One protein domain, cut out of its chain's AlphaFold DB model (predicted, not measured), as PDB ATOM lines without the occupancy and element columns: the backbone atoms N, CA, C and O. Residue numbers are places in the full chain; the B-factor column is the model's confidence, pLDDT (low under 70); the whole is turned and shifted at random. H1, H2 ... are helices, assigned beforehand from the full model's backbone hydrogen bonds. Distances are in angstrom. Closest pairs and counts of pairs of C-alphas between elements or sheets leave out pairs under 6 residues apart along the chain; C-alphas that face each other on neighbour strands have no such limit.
ATOM      1  N   LEU A  96     171.518 144.129 159.592       88.50
ATOM      2  CA  LEU A  96     171.977 145.381 158.985       88.50
ATOM      3  C   LEU A  96     173.464 145.668 159.260       88.50
ATOM      4  O   LEU A  96     174.170 146.123 158.367       88.50
ATOM      5  N   MET A  97     173.957 145.381 160.470       87.00
ATOM      6  CA  MET A  97     175.373 145.563 160.819       87.00
ATOM      7  C   MET A  97     176.264 144.520 160.145       87.00
ATOM      8  O   MET A  97     177.368 144.852 159.718       87.00
ATOM      9  N   ALA A  98     175.778 143.285 159.990       87.31
ATOM     10  CA  ALA A  98     176.485 142.256 159.231       87.31
ATOM     11  C   ALA A  98     176.638 142.660 157.753       87.31
ATOM     12  O   ALA A  98     177.748 142.643 157.222       87.31
ATOM     13  N   TRP A  99     175.553 143.112 157.114       91.56
ATOM     14  CA  TRP A  99     175.598 143.629 155.741       91.56
ATOM     15  C   TRP A  99     176.490 144.860 155.610       91.56
ATOM     16  O   TRP A  99     177.284 144.941 154.673       91.56
ATOM     17  N   TRP A 100     176.411 145.790 156.564       93.00
ATOM     18  CA  TRP A 100     177.302 146.947 156.599       93.00
ATOM     19  C   TRP A 100     178.774 146.523 156.632       93.00
ATOM     20  O   TRP A 100     179.557 147.035 155.837       93.00
ATOM     21  N   ALA A 101     179.146 145.560 157.479       91.19
ATOM     22  CA  ALA A 101     180.525 145.088 157.581       91.19
ATOM     23  C   ALA A 101     181.019 144.457 156.268       91.19
ATOM     24  O   ALA A 101     182.115 144.780 155.807       91.19
ATOM     25  N   VAL A 102     180.198 143.613 155.630       91.56
ATOM     26  CA  VAL A 102     180.526 142.997 154.331       91.56
ATOM     27  C   VAL A 102     180.762 144.070 153.270       91.56
ATOM     28  O   VAL A 102     181.807 144.090 152.622       91.56
ATOM     29  N   LEU A 103     179.823 145.004 153.114       93.81
ATOM     30  CA  LEU A 103     179.916 146.058 152.102       93.81
ATOM     31  C   LEU A 103     181.052 147.029 152.390       93.81
ATOM     32  O   LEU A 103     181.705 147.503 151.462       93.81
ATOM     33  N   PHE A 104     181.320 147.304 153.665       93.50
ATOM     34  CA  PHE A 104     182.449 148.119 154.074       93.50
ATOM     35  C   PHE A 104     183.768 147.471 153.643       93.50
ATOM     36  O   PHE A 104     184.566 148.128 152.975       93.50
ATOM     37  N   VAL A 105     183.971 146.180 153.921       92.50
ATOM     38  CA  VAL A 105     185.173 145.447 153.490       92.50
ATOM     39  C   VAL A 105     185.298 145.425 151.964       92.50
ATOM     40  O   VAL A 105     186.376 145.715 151.446       92.50
ATOM     41  N   LEU A 106     184.207 145.169 151.235       92.19
ATOM     42  CA  LEU A 106     184.217 145.219 149.768       92.19
ATOM     43  C   LEU A 106     184.556 146.623 149.248       92.19
ATOM     44  O   LEU A 106     185.332 146.763 148.306       92.19
ATOM     45  N   SER A 107     184.042 147.674 149.894       93.00
ATOM     46  CA  SER A 107     184.362 149.060 149.537       93.00
ATOM     47  C   SER A 107     185.832 149.403 149.792       93.00
ATOM     48  O   SER A 107     186.446 150.108 148.989       93.00
ATOM     49  N   MET A 108     186.413 148.877 150.877       94.62
ATOM     50  CA  MET A 108     187.833 149.027 151.185       94.62
ATOM     51  C   MET A 108     188.684 148.313 150.134       94.62
ATOM     52  O   MET A 108     189.628 148.908 149.619       94.62
ATOM     53  N   LEU A 109     188.317 147.085 149.761       91.81
ATOM     54  CA  LEU A 109     189.014 146.315 148.731       91.81
ATOM     55  C   LEU A 109     188.981 147.040 147.377       91.81
ATOM     56  O   LEU A 109     190.024 147.229 146.757       91.81
ATOM     57  N   ALA A 110     187.810 147.528 146.961       90.50
ATOM     58  CA  ALA A 110     187.653 148.261 145.707       90.50
ATOM     59  C   ALA A 110     188.450 149.580 145.674       90.50
ATOM     60  O   ALA A 110     188.964 149.963 144.625       90.50
ATOM     61  N   ARG A 111     188.558 150.284 146.810       94.75
ATOM     62  CA  ARG A 111     189.227 151.593 146.888       94.75
ATOM     63  C   ARG A 111     190.740 151.495 147.060       94.75
ATOM     64  O   ARG A 111     191.460 152.286 146.457       94.75
ATOM     65  N   TYR A 112     191.210 150.592 147.915       95.81
ATOM     66  CA  TYR A 112     192.614 150.548 148.334       95.81
ATOM     67  C   TYR A 112     193.420 149.446 147.643       95.81
ATOM     68  O   TYR A 112     194.640 149.546 147.586       95.81
ATOM     69  N   GLU A 113     192.763 148.439 147.067       91.88
ATOM     70  CA  GLU A 113     193.410 147.302 146.400       91.88
ATOM     71  C   GLU A 113     192.815 147.069 144.993       91.88
ATOM     72  O   GLU A 113     192.354 145.966 144.678       91.88
ATOM     73  N   PRO A 114     192.811 148.082 144.103       90.06
ATOM     74  CA  PRO A 114     192.070 148.033 142.839       90.06
ATOM     75  C   PRO A 114     192.535 146.915 141.896       90.06
ATOM     76  O   PRO A 114     191.726 146.341 141.173       90.06
ATOM     77  N   ALA A 115     193.824 146.553 141.919       89.81
ATOM     78  CA  ALA A 115     194.346 145.444 141.120       89.81
ATOM     79  C   ALA A 115     193.782 144.085 141.575       89.81
ATOM     80  O   ALA A 115     193.391 143.269 140.742       89.81
ATOM     81  N   ARG A 116     193.687 143.859 142.894       88.00
ATOM     82  CA  ARG A 116     193.075 142.644 143.458       88.00
ATOM     83  C   ARG A 116     191.568 142.641 143.262       88.00
ATOM     84  O   ARG A 116     191.011 141.606 142.925       88.00
ATOM     85  N   TRP A 117     190.918 143.791 143.430       90.31
ATOM     86  CA  TRP A 117     189.496 143.942 143.140       90.31
ATOM     87  C   TRP A 117     189.173 143.550 141.696       90.31
ATOM     88  O   TRP A 117     188.324 142.688 141.495       90.31
ATOM     89  N   ASN A 118     189.910 144.083 140.714       89.31
ATOM     90  CA  ASN A 118     189.731 143.738 139.301       89.31
ATOM     91  C   ASN A 118     189.904 142.235 139.040       89.31
ATOM     92  O   ASN A 118     189.087 141.647 138.344       89.31
ATOM     93  N   ALA A 119     190.904 141.597 139.654       89.00
ATOM     94  CA  ALA A 119     191.094 140.149 139.547       89.00
ATOM     95  C   ALA A 119     189.977 139.326 140.222       89.00
ATOM     96  O   ALA A 119     189.788 138.157 139.899       89.00
ATOM     97  N   HIS A 120     189.243 139.894 141.182       87.38
ATOM     98  CA  HIS A 120     188.132 139.219 141.856       87.38
ATOM     99  C   HIS A 120     186.782 139.394 141.152       87.38
ATOM    100  O   HIS A 120     185.922 138.532 141.305       87.38
ATOM    101  N   ILE A 121     186.598 140.475 140.390       87.44
ATOM    102  CA  ILE A 121     185.367 140.738 139.622       87.44
ATOM    103  C   ILE A 121     185.450 140.290 138.159       87.44
ATOM    104  O   ILE A 121     184.451 140.368 137.450       87.44
ATOM    105  N   ASP A 122     186.621 139.852 137.698       88.50
ATOM    106  CA  ASP A 122     186.792 139.302 136.357       88.50
ATOM    107  C   ASP A 122     186.066 137.955 136.238       88.50
ATOM    108  O   ASP A 122     186.485 136.946 136.810       88.50
ATOM    109  N   VAL A 123     184.951 137.959 135.505       83.94
ATOM    110  CA  VAL A 123     184.064 136.803 135.323       83.94
ATOM    111  C   VAL A 123     184.748 135.679 134.543       83.94
ATOM    112  O   VAL A 123     184.427 134.511 134.763       83.94
ATOM    113  N   ASP A 124     185.715 136.009 133.684       84.81
ATOM    114  CA  ASP A 124     186.377 135.024 132.829       84.81
ATOM    115  C   ASP A 124     187.479 134.255 133.572       84.81
ATOM    116  O   ASP A 124     187.766 133.102 133.244       84.81
ATOM    117  N   SER A 125     188.103 134.874 134.581       83.31
ATOM    118  CA  SER A 125     189.275 134.310 135.266       83.31
ATOM    119  C   SER A 125     189.062 133.991 136.747       83.31
ATOM    120  O   SER A 125     189.797 133.169 137.304       83.31
ATOM    121  N   SER A 126     188.065 134.596 137.399       87.88
ATOM    122  CA  SER A 126     187.901 134.514 138.849       87.88
ATOM    123  C   SER A 126     186.741 133.612 139.270       87.88
ATOM    124  O   SER A 126     185.581 133.923 138.991       87.88
ATOM    125  N   PRO A 127     186.985 132.565 140.081       84.62
ATOM    126  CA  PRO A 127     185.903 131.754 140.641       84.62
ATOM    127  C   PRO A 127     185.033 132.537 141.641       84.62
ATOM    128  O   PRO A 127     183.963 132.072 142.026       84.62
ATOM    129  N   HIS A 128     185.484 133.715 142.086       87.06
ATOM    130  CA  HIS A 128     184.777 134.559 143.050       87.06
ATOM    131  C   HIS A 128     183.832 135.574 142.401       87.06
ATOM    132  O   HIS A 128     182.936 136.066 143.090       87.06
ATOM    133  N   ALA A 129     183.986 135.858 141.104       87.69
ATOM    134  CA  ALA A 129     183.243 136.916 140.424       87.69
ATOM    135  C   ALA A 129     181.727 136.690 140.486       87.69
ATOM    136  O   ALA A 129     180.987 137.582 140.897       87.69
ATOM    137  N   VAL A 130     181.274 135.462 140.211       88.88
ATOM    138  CA  VAL A 130     179.849 135.087 140.270       88.88
ATOM    139  C   VAL A 130     179.275 135.254 141.681       88.88
ATOM    140  O   VAL A 130     178.154 135.735 141.854       88.88
ATOM    141  N   TYR A 131     180.034 134.889 142.720       89.00
ATOM    142  CA  TYR A 131     179.585 135.047 144.106       89.00
ATOM    143  C   TYR A 131     179.522 136.517 144.521       89.00
ATOM    144  O   TYR A 131     178.563 136.919 145.179       89.00
ATOM    145  N   LEU A 132     180.509 137.325 144.127       90.44
ATOM    146  CA  LEU A 132     180.521 138.762 144.397       90.44
ATOM    147  C   LEU A 132     179.368 139.468 143.688       90.44
ATOM    148  O   LEU A 132     178.665 140.257 144.318       90.44
ATOM    149  N   GLU A 133     179.124 139.143 142.419       90.12
ATOM    150  CA  GLU A 133     177.981 139.660 141.671       90.12
ATOM    151  C   GLU A 133     176.666 139.295 142.364       90.12
ATOM    152  O   GLU A 133     175.837 140.170 142.620       90.12
ATOM    153  N   ARG A 134     176.503 138.027 142.761       90.38
ATOM    154  CA  ARG A 134     175.301 137.563 143.461       90.38
ATOM    155  C   ARG A 134     175.104 138.258 144.808       90.38
ATOM    156  O   ARG A 134     173.986 138.671 145.107       90.38
ATOM    157  N   ILE A 135     176.160 138.419 145.608       92.38
ATOM    158  CA  ILE A 135     176.091 139.110 146.906       92.38
ATOM    159  C   ILE A 135     175.727 140.583 146.712       92.38
ATOM    160  O   ILE A 135     174.880 141.096 147.440       92.38
ATOM    161  N   LEU A 136     176.321 141.268 145.732       91.81
ATOM    162  CA  LEU A 136     176.018 142.673 145.446       91.81
ATOM    163  C   LEU A 136     174.608 142.852 144.868       91.81
ATOM    164  O   LEU A 136     173.914 143.804 145.232       91.81
ATOM    165  N   ALA A 137     174.152 141.933 144.017       92.69
ATOM    166  CA  ALA A 137     172.775 141.906 143.533       92.69
ATOM    167  C   ALA A 137     171.794 141.706 144.697       92.69
ATOM    168  O   ALA A 137     170.845 142.474 144.847       92.69
ATOM    169  N   GLN A 138     172.077 140.749 145.581       91.31
ATOM    170  CA  GLN A 138     171.271 140.501 146.771       91.31
ATOM    171  C   GLN A 138     171.284 141.697 147.730       91.31
ATOM    172  O   GLN A 138     170.245 142.044 148.282       91.31
ATOM    173  N   ALA A 139     172.417 142.379 147.894       92.69
ATOM    174  CA  ALA A 139     172.526 143.572 148.727       92.69
ATOM    175  C   ALA A 139     171.546 144.676 148.285       92.69
ATOM    176  O   ALA A 139     170.922 145.324 149.126       92.69
ATOM    177  N   ARG A 140     171.364 144.860 146.969       92.44
ATOM    178  CA  ARG A 140     170.419 145.845 146.412       92.44
ATOM    179  C   ARG A 140     168.968 145.551 146.787       92.44
ATOM    180  O   ARG A 140     168.198 146.490 146.958       92.44
ATOM    181  N   GLU A 141     168.610 144.280 146.925       91.19
ATOM    182  CA  GLU A 141     167.263 143.848 147.311       91.19
ATOM    183  C   GLU A 141     167.078 143.839 148.835       91.19
ATOM    184  O   GLU A 141     166.064 144.301 149.357       91.19
ATOM    185  N   VAL A 142     168.074 143.336 149.564       91.19
ATOM    186  CA  VAL A 142     167.982 143.051 150.999       91.19
ATOM    187  C   VAL A 142     168.133 144.307 151.853       91.19
ATOM    188  O   VAL A 142     167.382 144.478 152.811       91.19
ATOM    189  N   ILE A 143     169.069 145.209 151.533       92.31
ATOM    190  CA  ILE A 143     169.338 146.380 152.385       92.31
ATOM    191  C   ILE A 143     168.103 147.277 152.550       92.31
ATOM    192  O   ILE A 143     167.814 147.633 153.693       92.31
ATOM    193  N   PRO A 144     167.347 147.641 151.491       92.00
ATOM    194  CA  PRO A 144     166.155 148.472 151.657       92.00
ATOM    195  C   PRO A 144     165.122 147.841 152.597       92.00
ATOM    196  O   PRO A 144     164.571 148.535 153.453       92.00
ATOM    197  N   HIS A 145     164.915 146.523 152.488       89.81
ATOM    198  CA  HIS A 145     164.027 145.777 153.377       89.81
ATOM    199  C   HIS A 145     164.529 145.806 154.821       89.81
ATOM    200  O   HIS A 145     163.767 146.155 155.715       89.81
ATOM    201  N   LEU A 146     165.818 145.539 155.049       89.31
ATOM    202  CA  LEU A 146     166.397 145.567 156.395       89.31
ATOM    203  C   LEU A 146     166.326 146.952 157.037       89.31
ATOM    204  O   LEU A 146     166.084 147.053 158.236       89.31
ATOM    205  N   VAL A 147     166.529 148.023 156.267       89.31
ATOM    206  CA  VAL A 147     166.375 149.394 156.773       89.31
ATOM    207  C   VAL A 147     164.924 149.649 157.179       89.31
ATOM    208  O   VAL A 147     164.691 150.167 158.269       89.31
ATOM    209  N   ALA A 148     163.952 149.254 156.352       88.75
ATOM    210  CA  ALA A 148     162.535 149.390 156.682       88.75
ATOM    211  C   ALA A 148     162.146 148.576 157.931       88.75
ATOM    212  O   ALA A 148     161.497 149.124 158.820       88.75
ATOM    213  N   GLU A 149     162.587 147.317 158.027       86.50
ATOM    214  CA  GLU A 149     162.386 146.451 159.199       86.50
ATOM    215  C   GLU A 149     162.991 147.099 160.458       86.50
ATOM    216  O   GLU A 149     162.310 147.268 161.467       86.50
ATOM    217  N   THR A 150     164.232 147.587 160.377       86.50
ATOM    218  CA  THR A 150     164.926 148.210 161.520       86.50
ATOM    219  C   THR A 150     164.230 149.495 161.982       86.50
ATOM    220  O   THR A 150     164.125 149.755 163.179       86.50
ATOM    221  N   LEU A 151     163.728 150.314 161.051       87.00
ATOM    222  CA  LEU A 151     162.973 151.528 161.385       87.00
ATOM    223  C   LEU A 151     161.642 151.217 162.080       87.00
ATOM    224  O   LEU A 151     161.192 152.011 162.905       87.00
ATOM    225  N   GLN A 152     161.013 150.085 161.758       84.56
ATOM    226  CA  GLN A 152     159.812 149.619 162.454       84.56
ATOM    227  C   GLN A 152     160.129 149.109 163.865       84.56
ATOM    228  O   GLN A 152     159.311 149.297 164.758       84.56
ATOM    229  N   GLU A 153     161.304 148.511 164.081       77.69
ATOM    230  CA  GLU A 153     161.732 148.001 165.394       77.69
ATOM    231  C   GLU A 153     162.094 149.103 166.407       77.69
ATOM    232  O   GLU A 153     161.961 148.892 167.611       77.69
ATOM    233  N   VAL A 154     162.579 150.264 165.948       75.62
ATOM    234  CA  VAL A 154     163.020 151.380 166.819       75.62
ATOM    235  C   VAL A 154     161.862 152.296 167.248       75.62
ATOM    236  O   VAL A 154     162.042 153.150 168.118       75.62
ATOM    237  N   ARG A 155     160.683 152.141 166.646       49.81
ATOM    238  CA  ARG A 155     159.509 152.982 166.902       49.81
ATOM    239  C   ARG A 155     158.710 152.522 168.118       49.81
ATOM    240  O   ARG A 155     158.244 153.427 168.846       49.81
TER     241      ARG A 155
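What this domain is: This is residues 96 to 155 of the 155 residues of the protein "YaaC-like Protein" of Nonomuraea solani (UniProt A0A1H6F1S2). The long, kinked helix H3 is one side of a loose, narrow triangle; H1 runs back along the second side, and short H2 closes the wide end. H1's first residues meet H3 partway along, and H3 continues past them. The 60 printed residues hold three helices, H1, H2, H3 in chain order, and no named strand: all helix, loose, radius of gyration of the C-alphas 14.0 A, spans 46 by 21 by 12 A.

Where its parts are: Find C-alpha 129 at (183.243, 136.916, 140.424); from there H3, residues 129 to 153, runs 34.8 A, with a kink of 39 degrees near residue 142. H1, residues 96 to 112, starts at (171.977, 145.381, 158.985) and spans 23.8 A. H2 is residues 114 to 121.

How they stand to each other: Look at Leu 96 and Leu 146, the closest C-alphas of H1 and H3, 6.2 A apart; these helices touch at a steep tilt of 41 degrees, opposite ways, H1 with residues 96 to 99 alone. H2 and H3 touch, about perpendicular at 88 degrees, closest at C-alphas 121 and 129, 4.4 A. H1 and H2 only just touch, only at the corner, with 3 pairs of C-alphas within 8 A, closest at Ala 110 and Trp 117, 5.4 A. Every O i to N i+4 pair is within hydrogen-bond range in H1 and H2, and 18 of 21 in H3.

The domain as a whole: The farthest C-alphas, Ser 125 and Arg 155, are 47.3 A apart. The printed part has no cut and no long link; only residue 155 has pLDDT under 70.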